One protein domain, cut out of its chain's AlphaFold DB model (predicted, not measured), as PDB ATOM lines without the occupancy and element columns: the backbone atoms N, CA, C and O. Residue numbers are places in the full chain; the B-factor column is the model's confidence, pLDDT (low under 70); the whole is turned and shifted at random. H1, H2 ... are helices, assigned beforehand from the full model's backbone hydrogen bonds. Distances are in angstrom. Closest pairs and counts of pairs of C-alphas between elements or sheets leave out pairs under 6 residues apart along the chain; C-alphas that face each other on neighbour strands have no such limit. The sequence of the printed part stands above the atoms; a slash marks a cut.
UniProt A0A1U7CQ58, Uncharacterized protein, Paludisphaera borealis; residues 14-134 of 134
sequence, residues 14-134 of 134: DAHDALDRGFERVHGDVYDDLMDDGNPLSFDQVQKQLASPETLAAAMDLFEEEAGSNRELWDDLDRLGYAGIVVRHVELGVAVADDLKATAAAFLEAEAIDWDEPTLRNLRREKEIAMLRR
ATOM      1  N   ASP A  14     104.532 119.914 121.960       92.69
ATOM      2  CA  ASP A  14     104.342 118.477 121.730       92.69
ATOM      3  C   ASP A  14     105.409 117.630 122.450       92.69
ATOM      4  O   ASP A  14     105.117 116.573 123.011       92.69
ATOM      5  N   ALA A  15     106.662 118.104 122.499       95.12
ATOM      6  CA  ALA A  15     107.697 117.473 123.318       95.12
ATOM      7  C   ALA A  15     107.356 117.521 124.806       95.12
ATOM      8  O   ALA A  15     107.593 116.544 125.517       95.12
ATOM      9  N   HIS A  16     106.873 118.664 125.290       94.06
ATOM     10  CA  HIS A  16     106.540 118.853 126.693       94.06
ATOM     11  C   HIS A  16     105.418 117.904 127.115       94.06
ATOM     12  O   HIS A  16     105.592 117.162 128.084       94.06
ATOM     13  N   ASP A  17     104.340 117.855 126.337       95.00
ATOM     14  CA  ASP A  17     103.189 116.989 126.588       95.00
ATOM     15  C   ASP A  17     103.578 115.504 126.519       95.00
ATOM     16  O   ASP A  17     103.213 114.713 127.393       95.00
ATOM     17  N   ALA A  18     104.379 115.111 125.523       96.94
ATOM     18  CA  ALA A  18     104.869 113.740 125.404       96.94
ATOM     19  C   ALA A  18     105.790 113.340 126.567       96.94
ATOM     20  O   ALA A  18     105.729 112.204 127.043       96.94
ATOM     21  N   LEU A  19     106.641 114.256 127.044       97.12
ATOM     22  CA  LEU A  19     107.484 114.025 128.217       97.12
ATOM     23  C   LEU A  19     106.627 113.830 129.466       97.12
ATOM     24  O   LEU A  19     106.802 112.821 130.145       97.12
ATOM     25  N   ASP A  20     105.715 114.759 129.746       96.12
ATOM     26  CA  ASP A  20     104.835 114.733 130.919       96.12
ATOM     27  C   ASP A  20     104.046 113.419 130.990       96.12
ATOM     28  O   ASP A  20     104.185 112.639 131.938       96.12
ATOM     29  N   ARG A  21     103.349 113.082 129.901       97.38
ATOM     30  CA  ARG A  21     102.588 111.832 129.785       97.38
ATOM     31  C   ARG A  21     103.477 110.593 129.771       97.38
ATOM     32  O   ARG A  21     103.052 109.526 130.209       97.38
ATOM     33  N   GLY A  22     104.706 110.695 129.269       97.81
ATOM     34  CA  GLY A  22     105.693 109.619 129.320       97.81
ATOM     35  C   GLY A  22     106.121 109.299 130.754       97.81
ATOM     36  O   GLY A  22     106.205 108.125 131.123       97.81
ATOM     37  N   PHE A  23     106.344 110.327 131.580       98.00
ATOM     38  CA  PHE A  23     106.627 110.163 133.007       98.00
ATOM     39  C   PHE A  23     105.420 109.597 133.762       98.00
ATOM     40  O   PHE A  23     105.584 108.609 134.482       98.00
ATOM     41  N   GLU A  24     104.223 110.147 133.543       97.62
ATOM     42  CA  GLU A  24     102.969 109.653 134.129       97.62
ATOM     43  C   GLU A  24     102.725 108.182 133.758       97.62
ATOM     44  O   GLU A  24     102.481 107.340 134.619       97.62
ATOM     45  N   ARG A  25     102.882 107.816 132.481       98.06
ATOM     46  CA  ARG A  25     102.657 106.443 132.002       98.06
ATOM     47  C   ARG A  25     103.575 105.412 132.659       98.06
ATOM     48  O   ARG A  25     103.170 104.259 132.812       98.06
ATOM     49  N   VAL A  26     104.809 105.784 132.998       98.19
ATOM     50  CA  VAL A  26     105.801 104.865 133.583       98.19
ATOM     51  C   VAL A  26     105.733 104.838 135.107       98.19
ATOM     52  O   VAL A  26     105.850 103.763 135.696       98.19
ATOM     53  N   HIS A  27     105.552 105.996 135.744       97.62
ATOM     54  CA  HIS A  27     105.673 106.144 137.199       97.62
ATOM     55  C   HIS A  27     104.334 106.348 137.923       97.62
ATOM     56  O   HIS A  27     104.285 106.140 139.135       97.62
ATOM     57  N   GLY A  28     103.258 106.682 137.201       95.62
ATOM     58  CA  GLY A  28     101.893 106.832 137.718       95.62
ATOM     59  C   GLY A  28     101.838 107.718 138.958       95.62
ATOM     60  O   GLY A  28     102.407 108.805 138.966       95.62
ATOM     61  N   ASP A  29     101.261 107.184 140.036       95.81
ATOM     62  CA  ASP A  29     101.121 107.850 141.336       95.81
ATOM     63  C   ASP A  29     102.424 108.496 141.856       95.81
ATOM     64  O   ASP A  29     102.385 109.531 142.513       95.81
ATOM     65  N   VAL A  30     103.601 107.921 141.562       96.31
ATOM     66  CA  VAL A  30     104.886 108.510 141.989       96.31
ATOM     67  C   VAL A  30     105.171 109.818 141.257       96.31
ATOM     68  O   VAL A  30     105.760 110.726 141.840       96.31
ATOM     69  N   TYR A  31     104.801 109.913 139.980       95.69
ATOM     70  CA  TYR A  31     104.914 111.159 139.232       95.69
ATOM     71  C   TYR A  31     103.937 112.200 139.778       95.69
ATOM     72  O   TYR A  31     104.365 113.309 140.083       95.69
ATOM     73  N   ASP A  32     102.683 111.808 140.011       93.69
ATOM     74  CA  ASP A  32     101.642 112.688 140.550       93.69
ATOM     75  C   ASP A  32     102.038 113.277 141.913       93.69
ATOM     76  O   ASP A  32     102.004 114.494 142.102       93.69
ATOM     77  N   ASP A  33     102.519 112.441 142.838       95.12
ATOM     78  CA  ASP A  33     103.001 112.873 144.158       95.12
ATOM     79  C   ASP A  33     104.208 113.830 144.062       95.12
ATOM     80  O   ASP A  33     104.432 114.684 144.930       95.12
ATOM     81  N   LEU A  34     105.042 113.671 143.029       95.06
ATOM     82  CA  LEU A  34     106.209 114.522 142.806       95.06
ATOM     83  C   LEU A  34     105.865 115.850 142.127       95.06
ATOM     84  O   LEU A  34     106.595 116.823 142.323       95.06
ATOM     85  N   MET A  35     104.773 115.880 141.369       91.62
ATOM     86  CA  MET A  35     104.263 117.052 140.662       91.62
ATOM     87  C   MET A  35     103.271 117.878 141.495       91.62
ATOM     88  O   MET A  35     102.896 118.970 141.071       91.62
ATOM     89  N   ASP A  36     102.875 117.403 142.680       93.38
ATOM     90  CA  ASP A  36     102.055 118.158 143.633       93.38
ATOM     91  C   ASP A  36     102.724 119.492 144.027       93.38
ATOM     92  O   ASP A  36     103.910 119.533 144.361       93.38
ATOM     93  N   ASP A  37     101.951 120.586 144.052       88.06
ATOM     94  CA  ASP A  37     102.425 121.942 144.389       88.06
ATOM     95  C   ASP A  37     103.089 122.037 145.781       88.06
ATOM     96  O   ASP A  37     103.842 122.973 146.070       88.06
ATOM     97  N   GLY A  38     102.792 121.094 146.679       90.31
ATOM     98  CA  GLY A  38     103.411 120.963 147.993       90.31
ATOM     99  C   GLY A  38     104.813 120.348 147.971       90.31
ATOM    100  O   GLY A  38     105.503 120.375 148.998       90.31
ATOM    101  N   ASN A  39     105.258 119.805 146.836       90.62
ATOM    102  CA  ASN A  39     106.579 119.222 146.685       90.62
ATOM    103  C   ASN A  39     107.659 120.316 146.558       90.62
ATOM    104  O   ASN A  39     107.548 121.220 145.732       90.62
ATOM    105  N   PRO A  40     108.747 120.267 147.352       92.94
ATOM    106  CA  PRO A  40     109.805 121.272 147.272       92.94
ATOM    107  C   PRO A  40     110.746 121.100 146.068       92.94
ATOM    108  O   PRO A  40     111.619 121.951 145.868       92.94
ATOM    109  N   LEU A  41     110.656 119.993 145.323       93.38
ATOM    110  CA  LEU A  41     111.504 119.743 144.162       93.38
ATOM    111  C   LEU A  41     111.058 120.592 142.972       93.38
ATOM    112  O   LEU A  41     109.875 120.756 142.700       93.38
ATOM    113  N   SER A  42     112.026 121.109 142.219       92.88
ATOM    114  CA  SER A  42     111.727 121.717 140.928       92.88
ATOM    115  C   SER A  42     111.385 120.650 139.889       92.88
ATOM    116  O   SER A  42     111.849 119.512 139.970       92.88
ATOM    117  N   PHE A  43     110.673 121.055 138.838       89.81
ATOM    118  CA  PHE A  43     110.374 120.205 137.683       89.81
ATOM    119  C   PHE A  43     111.617 119.496 137.112       89.81
ATOM    120  O   PHE A  43     111.613 118.292 136.858       89.81
ATOM    121  N   ASP A  44     112.737 120.220 136.989       91.81
ATOM    122  CA  ASP A  44     114.010 119.647 136.537       91.81
ATOM    123  C   ASP A  44     114.552 118.568 137.487       91.81
ATOM    124  O   ASP A  44     115.155 117.592 137.038       91.81
ATOM    125  N   GLN A  45     114.359 118.731 138.799       95.62
ATOM    126  CA  GLN A  45     114.780 117.744 139.793       95.62
ATOM    127  C   GLN A  45     113.901 116.492 139.747       95.62
ATOM    128  O   GLN A  45     114.449 115.391 139.798       95.62
ATOM    129  N   VAL A  46     112.584 116.656 139.592       95.50
ATOM    130  CA  VAL A  46     111.633 115.545 139.434       95.50
ATOM    131  C   VAL A  46     111.976 114.726 138.194       95.50
ATOM    132  O   VAL A  46     112.253 113.532 138.301       95.50
ATOM    133  N   GLN A  47     112.082 115.369 137.028       95.25
ATOM    134  CA  GLN A  47     112.425 114.653 135.800       95.25
ATOM    135  C   GLN A  47     113.795 113.978 135.894       95.25
ATOM    136  O   GLN A  47     113.948 112.844 135.459       95.25
ATOM    137  N   LYS A  48     114.797 114.617 136.512       96.69
ATOM    138  CA  LYS A  48     116.108 113.986 136.726       96.69
ATOM    139  C   LYS A  48     116.038 112.734 137.599       96.69
ATOM    140  O   LYS A  48     116.819 111.812 137.387       96.69
ATOM    141  N   GLN A  49     115.160 112.720 138.594       96.88
ATOM    142  CA  GLN A  49     114.974 111.565 139.467       96.88
ATOM    143  C   GLN A  49     114.289 110.403 138.739       96.88
ATOM    144  O   GLN A  49     114.595 109.248 139.030       96.88
ATOM    145  N   LEU A  50     113.376 110.707 137.815       97.50
ATOM    146  CA  LEU A  50     112.513 109.717 137.172       97.50
ATOM    147  C   LEU A  50     112.971 109.283 135.774       97.50
ATOM    148  O   LEU A  50     112.494 108.263 135.279       97.50
ATOM    149  N   ALA A  51     113.854 110.043 135.122       98.12
ATOM    150  CA  ALA A  51     114.226 109.794 133.734       98.12
ATOM    151  C   ALA A  51     114.946 108.456 133.576       98.12
ATOM    152  O   ALA A  51     115.936 108.163 134.252       98.12
ATOM    153  N   SER A  52     114.460 107.662 132.630       98.44
ATOM    154  CA  SER A  52     114.976 106.334 132.342       98.44
ATOM    155  C   SER A  52     114.787 105.981 130.860       98.44
ATOM    156  O   SER A  52     114.121 106.710 130.120       98.44
ATOM    157  N   PRO A  53     115.376 104.872 130.375       98.19
ATOM    158  CA  PRO A  53     115.089 104.377 129.029       98.19
ATOM    159  C   PRO A  53     113.596 104.086 128.803       98.19
ATOM    160  O   PRO A  53     113.099 104.250 127.693       98.19
ATOM    161  N   GLU A  54     112.871 103.686 129.850       98.44
ATOM    162  CA  GLU A  54     111.433 103.421 129.802       98.44
ATOM    163  C   GLU A  54     110.615 104.705 129.625       98.44
ATOM    164  O   GLU A  54     109.699 104.718 128.806       98.44
ATOM    165  N   THR A  55     110.956 105.795 130.330       98.44
ATOM    166  CA  THR A  55     110.273 107.092 130.136       98.44
ATOM    167  C   THR A  55     110.544 107.661 128.750       98.44
ATOM    168  O   THR A  55     109.647 108.242 128.146       98.44
ATOM    169  N   LEU A  56     111.749 107.437 128.209       98.56
ATOM    170  CA  LEU A  56     112.064 107.802 126.829       98.56
ATOM    171  C   LEU A  56     111.172 107.040 125.851       98.56
ATOM    172  O   LEU A  56     110.546 107.663 125.004       98.56
ATOM    173  N   ALA A  57     111.116 105.711 125.964       98.12
ATOM    174  CA  ALA A  57     110.295 104.890 125.080       98.12
ATOM    175  C   ALA A  57     108.814 105.290 125.155       98.12
ATOM    176  O   ALA A  57     108.185 105.485 124.123       98.12
ATOM    177  N   ALA A  58     108.284 105.501 126.365       98.38
ATOM    178  CA  ALA A  58     106.904 105.932 126.558       98.38
ATOM    179  C   ALA A  58     106.614 107.303 125.926       98.38
ATOM    180  O   ALA A  58     105.594 107.453 125.257       98.38
ATOM    181  N   ALA A  59     107.504 108.286 126.109       98.25
ATOM    182  CA  ALA A  59     107.356 109.606 125.498       98.25
ATOM    183  C   ALA A  59     107.426 109.535 123.965       98.25
ATOM    184  O   ALA A  59     106.622 110.160 123.283       98.25
ATOM    185  N   MET A  60     108.352 108.741 123.419       97.88
ATOM    186  CA  MET A  60     108.477 108.538 121.975       97.88
ATOM    187  C   MET A  60     107.232 107.880 121.372       97.88
ATOM    188  O   MET A  60     106.744 108.352 120.350       97.88
ATOM    189  N   ASP A  61     106.707 106.832 122.011       96.94
ATOM    190  CA  ASP A  61     105.495 106.144 121.557       96.94
ATOM    191  C   ASP A  61     104.302 107.112 121.507       96.94
ATOM    192  O   ASP A  61     103.603 107.187 120.501       96.94
ATOM    193  N   LEU A  62     104.096 107.892 122.575       96.50
ATOM    194  CA  LEU A  62     103.007 108.871 122.659       96.50
ATOM    195  C   LEU A  62     103.149 109.984 121.616       96.50
ATOM    196  O   LEU A  62     102.170 110.357 120.977       96.50
ATOM    197  N   PHE A  63     104.369 110.478 121.413       96.44
ATOM    198  CA  PHE A  63     104.645 111.486 120.397       96.44
ATOM    199  C   PHE A  63     104.358 110.962 118.982       96.44
ATOM    200  O   PHE A  63     103.707 111.632 118.185       96.44
ATOM    201  N   GLU A  64     104.802 109.742 118.656       95.38
ATOM    202  CA  GLU A  64     104.568 109.137 117.339       95.38
ATOM    203  C   GLU A  64     103.093 108.776 117.091       95.38
ATOM    204  O   GLU A  64     102.654 108.773 115.936       95.38
ATOM    205  N   GLU A  65     102.314 108.501 118.142       93.38
ATOM    206  CA  GLU A  65     100.857 108.339 118.049       93.38
ATOM    207  C   GLU A  65     100.163 109.637 117.592       93.38
ATOM    208  O   GLU A  65      99.188 109.570 116.838       93.38
ATOM    209  N   GLU A  66     100.678 110.801 117.997       91.06
ATOM    210  CA  GLU A  66     100.092 112.117 117.700       91.06
ATOM    211  C   GLU A  66     100.624 112.732 116.400       91.06
ATOM    212  O   GLU A  66      99.831 113.094 115.527       91.06
ATOM    213  N   ALA A  67     101.948 112.776 116.220       90.69
ATOM    214  CA  ALA A  67     102.604 113.289 115.011       90.69
ATOM    215  C   ALA A  67     102.478 112.327 113.807       90.69
ATOM    216  O   ALA A  67     102.711 112.686 112.649       90.69
ATOM    217  N   GLY A  68     102.109 111.068 114.065       90.62
ATOM    218  CA  GLY A  68     102.043 109.997 113.079       90.62
ATOM    219  C   GLY A  68     103.405 109.352 112.809       90.62
ATOM    220  O   GLY A  68     104.451 109.986 112.836       90.62
ATOM    221  N   SER A  69     103.414 108.063 112.474       84.88
ATOM    222  CA  SER A  69     104.652 107.267 112.417       84.88
ATOM    223  C   SER A  69     105.559 107.530 111.200       84.88
ATOM    224  O   SER A  69     106.635 106.940 111.097       84.88
ATOM    225  N   ASN A  70     105.134 108.345 110.223       90.06
ATOM    226  CA  ASN A  70     105.938 108.635 109.032       90.06
ATOM    227  C   ASN A  70     106.716 109.945 109.189       90.06
ATOM    228  O   ASN A  70     106.254 111.008 108.775       90.06
ATOM    229  N   ARG A  71     107.944 109.827 109.698       89.25
ATOM    230  CA  ARG A  71     108.838 110.959 109.977       89.25
ATOM    231  C   ARG A  71     109.197 111.811 108.755       89.25
ATOM    232  O   ARG A  71     109.615 112.952 108.906       89.25
ATOM    233  N   GLU A  72     109.052 111.287 107.536       89.38
ATOM    234  CA  GLU A  72     109.290 112.068 106.312       89.38
ATOM    235  C   GLU A  72     108.213 113.136 106.077       89.38
ATOM    236  O   GLU A  72     108.473 114.130 105.399       89.38
ATOM    237  N   LEU A  73     107.013 112.930 106.631       92.56
ATOM    238  CA  LEU A  73     105.881 113.850 106.509       92.56
ATOM    239  C   LEU A  73     105.820 114.882 107.636       92.56
ATOM    240  O   LEU A  73     105.021 115.807 107.541       92.56
ATOM    241  N   TRP A  74     106.655 114.720 108.660       95.56
ATOM    242  CA  TRP A  74     106.749 115.640 109.785       95.56
ATOM    243  C   TRP A  74     107.192 117.019 109.332       95.56
ATOM    244  O   TRP A  74     108.126 117.149 108.523       95.56
ATOM    245  N   ASP A  75     106.527 118.029 109.880       94.12
ATOM    246  CA  ASP A  75     106.938 119.412 109.722       94.12
ATOM    247  C   ASP A  75     108.106 119.757 110.665       94.12
ATOM    248  O   ASP A  75     108.704 118.891 111.312       94.12
ATOM    249  N   ASP A  76     108.517 121.024 110.686       93.62
ATOM    250  CA  ASP A  76     109.650 121.438 111.513       93.62
ATOM    251  C   ASP A  76     109.326 121.434 113.017       93.62
ATOM    252  O   ASP A  76     110.245 121.246 113.816       93.62
ATOM    253  N   LEU A  77     108.054 121.594 113.410       93.75
ATOM    254  CA  LEU A  77     107.627 121.532 114.811       93.75
ATOM    255  C   LEU A  77     107.634 120.087 115.307       93.75
ATOM    256  O   LEU A  77     108.227 119.823 116.349       93.75
ATOM    257  N   ASP A  78     107.112 119.149 114.518       95.75
ATOM    258  CA  ASP A  78     107.167 117.716 114.830       95.75
ATOM    259  C   ASP A  78     108.625 117.241 115.005       95.75
ATOM    260  O   ASP A  78     109.005 116.537 115.947       95.75
ATOM    261  N   ARG A  79     109.506 117.667 114.094       96.81
ATOM    262  CA  ARG A  79     110.939 117.339 114.148       96.81
ATOM    263  C   ARG A  79     111.627 117.951 115.362       96.81
ATOM    264  O   ARG A  79     112.487 117.301 115.965       96.81
ATOM    265  N   LEU A  80     111.266 119.187 115.713       96.62
ATOM    266  CA  LEU A  80     111.752 119.843 116.923       96.62
ATOM    267  C   LEU A  80     111.269 119.101 118.171       96.62
ATOM    268  O   LEU A  80     112.080 118.872 119.067       96.62
ATOM    269  N   GLY A  81     110.003 118.679 118.202       96.44
ATOM    270  CA  GLY A  81     109.405 117.941 119.306       96.44
ATOM    271  C   GLY A  81     110.130 116.622 119.573       96.44
ATOM    272  O   GLY A  81     110.646 116.385 120.670       96.44
ATOM    273  N   TYR A  82     110.323 115.823 118.519       97.69
ATOM    274  CA  TYR A  82     111.151 114.615 118.561       97.69
ATOM    275  C   TYR A  82     112.549 114.897 119.127       97.69
ATOM    276  O   TYR A  82     113.030 114.209 120.035       97.69
ATOM    277  N   ALA A  83     113.228 115.919 118.593       97.88
ATOM    278  CA  ALA A  83     114.565 116.270 119.046       97.88
ATOM    279  C   ALA A  83     114.565 116.719 120.514       97.88
ATOM    280  O   ALA A  83     115.488 116.372 121.251       97.88
ATOM    281  N   GLY A  84     113.528 117.431 120.954       97.81
ATOM    282  CA  GLY A  84     113.308 117.844 122.333       97.81
ATOM    283  C   GLY A  84     113.275 116.667 123.300       97.81
ATOM    284  O   GLY A  84     114.063 116.641 124.249       97.81
ATOM    285  N   ILE A  85     112.442 115.659 123.027       98.31
ATOM    286  CA  ILE A  85     112.316 114.459 123.870       98.31
ATOM    287  C   ILE A  85     113.674 113.763 124.030       98.31
ATOM    288  O   ILE A  85     114.102 113.457 125.151       98.31
ATOM    289  N   VAL A  86     114.389 113.563 122.918       98.50
ATOM    290  CA  VAL A  86     115.707 112.911 122.908       98.50
ATOM    291  C   VAL A  86     116.745 113.749 123.659       98.50
ATOM    292  O   VAL A  86     117.444 113.231 124.533       98.50
ATOM    293  N   VAL A  87     116.837 115.052 123.365       98.31
ATOM    294  CA  VAL A  87     117.755 115.985 124.038       98.31
ATOM    295  C   VAL A  87     117.522 115.980 125.539       98.31
ATOM    296  O   VAL A  87     118.490 115.946 126.298       98.31
ATOM    297  N   ARG A  88     116.260 115.997 125.980       97.94
ATOM    298  CA  ARG A  88     115.939 116.038 127.402       97.94
ATOM    299  C   ARG A  88     116.452 114.797 128.124       97.94
ATOM    300  O   ARG A  88     117.122 114.930 129.143       97.94
ATOM    301  N   HIS A  89     116.217 113.611 127.573       98.38
ATOM    302  CA  HIS A  89     116.690 112.363 128.173       98.38
ATOM    303  C   HIS A  89     118.223 112.273 128.198       98.38
ATOM    304  O   HIS A  89     118.795 111.892 129.222       98.38
ATOM    305  N   VAL A  90     118.906 112.703 127.130       98.12
ATOM    306  CA  VAL A  90     120.379 112.781 127.119       98.12
ATOM    307  C   VAL A  90     120.892 113.781 128.166       98.12
ATOM    308  O   VAL A  90     121.834 113.470 128.896       98.12
ATOM    309  N   GLU A  91     120.268 114.956 128.296       97.06
ATOM    310  CA  GLU A  91     120.650 115.990 129.275       97.06
ATOM    311  C   GLU A  91     120.476 115.510 130.727       97.06
ATOM    312  O   GLU A  91     121.260 115.885 131.602       97.06
ATOM    313  N   LEU A  92     119.503 114.628 130.976       96.69
ATOM    314  CA  LEU A  92     119.275 113.984 132.272       96.69
ATOM    315  C   LEU A  92     120.183 112.765 132.527       96.69
ATOM    316  O   LEU A  92     120.192 112.234 133.637       96.69
ATOM    317  N   GLY A  93     121.003 112.367 131.549       96.69
ATOM    318  CA  GLY A  93     121.980 111.283 131.679       96.69
ATOM    319  C   GLY A  93     121.443 109.891 131.338       96.69
ATOM    320  O   GLY A  93     122.088 108.898 131.679       96.69
ATOM    321  N   VAL A  94     120.293 109.798 130.668       97.69
ATOM    322  CA  VAL A  94     119.750 108.526 130.178       97.69
ATOM    323  C   VAL A  94     120.568 108.049 128.978       97.69
ATOM    324  O   VAL A  94     120.898 108.823 128.077       97.69
ATOM    325  N   ALA A  95     120.894 106.756 128.951       96.19
ATOM    326  CA  ALA A  95     121.529 106.139 127.795       96.19
ATOM    327  C   ALA A  95     120.515 106.036 126.646       96.19
ATOM    328  O   ALA A  95     119.555 105.271 126.728       96.19
ATOM    329  N   VAL A  96     120.739 106.805 125.582       97.69
ATOM    330  CA  VAL A  96     119.881 106.831 124.392       97.69
ATOM    331  C   VAL A  96     120.579 106.147 123.222       97.69
ATOM    332  O   VAL A  96     121.781 106.334 123.021       97.69
ATOM    333  N   ALA A  97     119.820 105.363 122.454       97.19
ATOM    334  CA  ALA A  97     120.320 104.664 121.278       97.19
ATOM    335  C   ALA A  97     120.893 105.640 120.229       97.19
ATOM    336  O   ALA A  97     120.380 106.746 120.028       97.19
ATOM    337  N   ASP A  98     121.991 105.242 119.580       97.56
ATOM    338  CA  ASP A  98     122.755 106.121 118.686       97.56
ATOM    339  C   ASP A  98     121.962 106.565 117.449       97.56
ATOM    340  O   ASP A  98     122.157 107.676 116.963       97.56
ATOM    341  N   ASP A  99     121.038 105.740 116.964       97.06
ATOM    342  CA  ASP A  99     120.133 106.055 115.857       97.06
ATOM    343  C   ASP A  99     119.116 107.145 116.228       97.06
ATOM    344  O   ASP A  99     118.880 108.067 115.438       97.06
ATOM    345  N   LEU A 100     118.573 107.106 117.450       97.50
ATOM    346  CA  LEU A 100     117.689 108.156 117.963       97.50
ATOM    347  C   LEU A 100     118.447 109.477 118.118       97.50
ATOM    348  O   LEU A 100     117.964 110.516 117.660       97.50
ATOM    349  N   LYS A 101     119.662 109.434 118.688       98.50
ATOM    350  CA  LYS A 101     120.541 110.611 118.811       98.50
ATOM    351  C   LYS A 101     120.907 111.189 117.443       98.50
ATOM    352  O   LYS A 101     120.842 112.403 117.259       98.50
ATOM    353  N   ALA A 102     121.264 110.338 116.480       98.25
ATOM    354  CA  ALA A 102     121.609 110.756 115.124       98.25
ATOM    355  C   ALA A 102     120.419 111.413 114.409       98.25
ATOM    356  O   ALA A 102     120.589 112.456 113.781       98.25
ATOM    357  N   THR A 103     119.217 110.847 114.556       97.50
ATOM    358  CA  THR A 103     117.980 111.410 113.992       97.50
ATOM    359  C   THR A 103     117.669 112.779 114.599       97.50
ATOM    360  O   THR A 103     117.475 113.744 113.865       97.50
ATOM    361  N   ALA A 104     117.699 112.891 115.931       98.19
ATOM    362  CA  ALA A 104     117.465 114.157 116.624       98.19
ATOM    363  C   ALA A 104     118.488 115.228 116.215       98.19
ATOM    364  O   ALA A 104     118.118 116.366 115.941       98.19
ATOM    365  N   ALA A 105     119.770 114.865 116.100       98.44
ATOM    366  CA  ALA A 105     120.801 115.789 115.640       98.44
ATOM    367  C   ALA A 105     120.544 116.270 114.203       98.44
ATOM    368  O   ALA A 105     120.668 117.463 113.942       98.44
ATOM    369  N   ALA A 106     120.147 115.374 113.293       98.19
ATOM    370  CA  ALA A 106     119.830 115.734 111.913       98.19
ATOM    371  C   ALA A 106     118.626 116.688 111.822       98.19
ATOM    372  O   ALA A 106     118.656 117.639 111.042       98.19
ATOM    373  N   PHE A 107     117.593 116.478 112.642       97.69
ATOM    374  CA  PHE A 107     116.446 117.385 112.726       97.69
ATOM    375  C   PHE A 107     116.832 118.771 113.237       97.69
ATOM    376  O   PHE A 107     116.439 119.764 112.633       97.69
ATOM    377  N   LEU A 108     117.672 118.855 114.273       97.50
ATOM    378  CA  LEU A 108     118.188 120.140 114.754       97.50
ATOM    379  C   LEU A 108     119.048 120.849 113.694       97.50
ATOM    380  O   LEU A 108     118.959 122.061 113.532       97.50
ATOM    381  N   GLU A 109     119.873 120.120 112.942       97.56
ATOM    382  CA  GLU A 109     120.685 120.708 111.865       97.56
ATOM    383  C   GLU A 109     119.845 121.253 110.707       97.56
ATOM    384  O   GLU A 109     120.215 122.265 110.109       97.56
ATOM    385  N   ALA A 110     118.726 120.595 110.401       96.50
ATOM    386  CA  ALA A 110     117.806 120.986 109.339       96.50
ATOM    387  C   ALA A 110     116.752 122.015 109.779       96.50
ATOM    388  O   ALA A 110     115.953 122.447 108.952       96.50
ATOM    389  N   GLU A 111     116.738 122.403 111.055       94.56
ATOM    390  CA  GLU A 111     115.722 123.283 111.620       94.56
ATOM    391  C   GLU A 111     115.645 124.630 110.888       94.56
ATOM    392  O   GLU A 111     116.621 125.394 110.840       94.56
ATOM    393  N   ALA A 112     114.446 124.922 110.375       91.88
ATOM    394  CA  ALA A 112     114.117 126.109 109.592       91.88
ATOM    395  C   ALA A 112     113.018 126.982 110.239       91.88
ATOM    396  O   ALA A 112     112.331 127.736 109.550       91.88
ATOM    397  N   ILE A 113     112.871 126.904 111.565       91.06
ATOM    398  CA  ILE A 113     111.933 127.722 112.345       91.06
ATOM    399  C   ILE A 113     112.480 129.149 112.495       91.06
ATOM    400  O   ILE A 113     113.673 129.346 112.748       91.06
ATOM    401  N   ASP A 114     111.604 130.146 112.351       89.88
ATOM    402  CA  ASP A 114     111.925 131.547 112.634       89.88
ATOM    403  C   ASP A 114     111.737 131.831 114.130       89.88
ATOM    404  O   ASP A 114     110.644 131.658 114.670       89.88
ATOM    405  N   TRP A 115     112.814 132.237 114.801       89.94
ATOM    406  CA  TRP A 115     112.845 132.455 116.247       89.94
ATOM    407  C   TRP A 115     112.970 133.935 116.572       89.94
ATOM    408  O   TRP A 115     113.788 134.631 115.971       89.94
ATOM    409  N   ASP A 116     112.271 134.376 117.616       89.31
ATOM    410  CA  ASP A 116     112.377 135.748 118.130       89.31
ATOM    411  C   ASP A 116     113.812 136.092 118.578       89.31
ATOM    412  O   ASP A 116     114.299 137.205 118.371       89.31
ATOM    413  N   GLU A 117     114.523 135.115 119.157       90.31
ATOM    414  CA  GLU A 117     115.904 135.250 119.630       90.31
ATOM    415  C   GLU A 117     116.858 134.274 118.910       90.31
ATOM    416  O   GLU A 117     117.379 133.326 119.514       90.31
ATOM    417  N   PRO A 118     117.155 134.495 117.614       91.75
ATOM    418  CA  PRO A 118     117.855 133.516 116.779       91.75
ATOM    419  C   PRO A 118     119.281 133.241 117.266       91.75
ATOM    420  O   PRO A 118     119.782 132.124 117.151       91.75
ATOM    421  N   THR A 119     119.948 134.234 117.861       93.75
ATOM    422  CA  THR A 119     121.283 134.055 118.451       93.75
ATOM    423  C   THR A 119     121.251 133.095 119.638       93.75
ATOM    424  O   THR A 119     122.095 132.201 119.711       93.75
ATOM    425  N   LEU A 120     120.288 133.246 120.559       93.19
ATOM    426  CA  LEU A 120     120.170 132.338 121.703       93.19
ATOM    427  C   LEU A 120     119.801 130.931 121.240       93.19
ATOM    428  O   LEU A 120     120.406 129.963 121.710       93.19
ATOM    429  N   ARG A 121     118.879 130.819 120.274       94.88
ATOM    430  CA  ARG A 121     118.524 129.533 119.671       94.88
ATOM    431  C   ARG A 121     119.727 128.850 119.051       94.88
ATOM    432  O   ARG A 121     119.974 127.692 119.367       94.88
ATOM    433  N   ASN A 122     120.516 129.555 118.245       94.69
ATOM    434  CA  ASN A 122     121.700 128.982 117.609       94.69
ATOM    435  C   ASN A 122     122.706 128.451 118.637       94.69
ATOM    436  O   ASN A 122     123.154 127.313 118.515       94.69
ATOM    437  N   LEU A 123     122.993 129.218 119.693       96.00
ATOM    438  CA  LEU A 123     123.885 128.774 120.769       96.00
ATOM    439  C   LEU A 123     123.350 127.527 121.489       96.00
ATOM    440  O   LEU A 123     124.111 126.610 121.811       96.00
ATOM    441  N   ARG A 124     122.039 127.475 121.754       96.44
ATOM    442  CA  ARG A 124     121.413 126.306 122.382       96.44
ATOM    443  C   ARG A 124     121.447 125.095 121.455       96.44
ATOM    444  O   ARG A 124     121.846 124.023 121.900       96.44
ATOM    445  N   ARG A 125     121.098 125.277 120.187       96.44
ATOM    446  CA  ARG A 125     121.092 124.245 119.148       96.44
ATOM    447  C   ARG A 125     122.467 123.615 118.958       96.44
ATOM    448  O   ARG A 125     122.586 122.394 118.958       96.44
ATOM    449  N   GLU A 126     123.523 124.426 118.895       97.38
ATOM    450  CA  GLU A 126     124.909 123.940 118.843       97.38
ATOM    451  C   GLU A 126     125.260 123.080 120.064       97.38
ATOM    452  O   GLU A 126     125.853 122.007 119.925       97.38
ATOM    453  N   LYS A 127     124.859 123.513 121.268       97.69
ATOM    454  CA  LYS A 127     125.061 122.744 122.504       97.69
ATOM    455  C   LYS A 127     124.298 121.417 122.482       97.69
ATOM    456  O   LYS A 127     124.852 120.408 122.914       97.69
ATOM    457  N   GLU A 128     123.056 121.413 122.006       98.06
ATOM    458  CA  GLU A 128     122.215 120.214 121.892       98.06
ATOM    459  C   GLU A 128     122.823 119.211 120.908       98.06
ATOM    460  O   GLU A 128     123.096 118.074 121.287       98.06
ATOM    461  N   ILE A 129     123.169 119.646 119.694       98.38
ATOM    462  CA  ILE A 129     123.823 118.795 118.686       98.38
ATOM    463  C   ILE A 129     125.148 118.229 119.216       98.38
ATOM    464  O   ILE A 129     125.426 117.037 119.070       98.38
ATOM    465  N   ALA A 130     125.966 119.059 119.870       97.75
ATOM    466  CA  ALA A 130     127.230 118.614 120.452       97.75
ATOM    467  C   ALA A 130     127.044 117.598 121.590       97.75
ATOM    468  O   ALA A 130     127.949 116.805 121.841       97.75
ATOM    469  N   MET A 131     125.908 117.626 122.290       97.38
ATOM    470  CA  MET A 131     125.561 116.652 123.324       97.38
ATOM    471  C   MET A 131     125.139 115.316 122.709       97.38
ATOM    472  O   MET A 131     125.623 114.278 123.146       97.38
ATOM    473  N   LEU A 132     124.305 115.345 121.665       97.88
ATOM    474  CA  LEU A 132     123.808 114.149 120.972       97.88
ATOM    475  C   LEU A 132     124.916 113.363 120.256       97.88
ATOM    476  O   LEU A 132     124.798 112.158 120.060       97.88
ATOM    477  N   ARG A 133     125.997 114.044 119.862       95.69
ATOM    478  CA  ARG A 133     127.148 113.456 119.156       95.69
ATOM    479  C   ARG A 133     128.226 112.860 120.066       95.69
ATOM    480  O   ARG A 133     129.247 112.405 119.551       95.69
ATOM    481  N   ARG A 134     128.045 112.920 121.384       87.31
ATOM    482  CA  ARG A 134     128.937 112.275 122.358       87.31
ATOM    483  C   ARG A 134     128.522 110.829 122.607       87.31
ATOM    484  O   ARG A 134     129.452 110.060 122.920       87.31
TER     485      ARG A 134
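What this domain is: This is residues 14 to 134 of the 134 residues of an uncharacterized protein of Paludisphaera borealis (UniProt A0A1U7CQ58). Look for a core of three helices, in which H4 and H5 lie side by side and run opposite ways, while H1 crosses H4 on a slant and meets H5 with its first residues. A small, loosely joined helical hairpin, H2 and H3, lies at one end of the long axis beyond the last residues of H1, and a larger hairpin, H6 and H7, packs on H5 towards the other end; residues 36 to 41 and 114 to 121 stick out. The printed part has 121 residues, with seven named helices, H1 to H7 in chain order, and no named strand: the class is all helix. It is compact, with a radius of gyration of the C-alphas of 14.6 A and spans of 39 by 31 by 28 A.

Where its parts are: Find C-alpha 14 at (104.342, 118.477, 121.730); from there H1 runs to residue 27, 19.8 A away. Next come H2, residues 29 to 35, 9.7 A, and H3, residues 43 to 50, 10.7 A. H4, residues 53 to 67, covers 20.8 A. H5 begins with C-alpha 76 at (109.650, 121.438, 111.513) and runs 21.6 A to residue 91. H6, residues 98 to 109, covers 16.2 A. H7, residues 118 to 132, covers 20.7 A and ends with C-alpha 132 at (123.808, 114.149, 120.972).

How they stand to each other: Begin with H1, which like H5 is a hub touching four helices. H1 touches H4 at a steep tilt of 45 degrees, opposite ways; look at Gly 22 and Ala 59, whose C-alphas are the closest at 4.2 A. With residues 14 to 19 alone H1 touches H5, closest at the C-alphas of Ala 15 and Gly 81, 4.4 A. H1 and H2 only just touch, and only at the corner, with C-alphas 24 and 31 closest at 5.7 A. H2 and H3 form a helical hairpin that only just touches, with 3 pairs of C-alphas within 8 A, the closest those of Leu 34 and Val 46 at 6.5 A. H4 and H5 are a hairpin at a shallow tilt of 6 degrees, with C-alphas 67 and 78 closest at 6.4 A. H5 touches H6 at a steep tilt of 50 degrees, with C-alphas 83 and 104 closest at 4.3 A. H6 and H7 are a hairpin at 16 degrees, with C-alphas 105 and 129 closest at 5.2 A. H2 and H7 are apart. In each of H1 to H7 every O i to N i+4 pair is within hydrogen-bond range.

The domain as a whole: The two C-alphas farthest apart are those of Gly 38 and Glu 72, 43.0 A. The printed part has no cut, and no link is long. Its mean pLDDT is 95.4, and no printed residue is under 70.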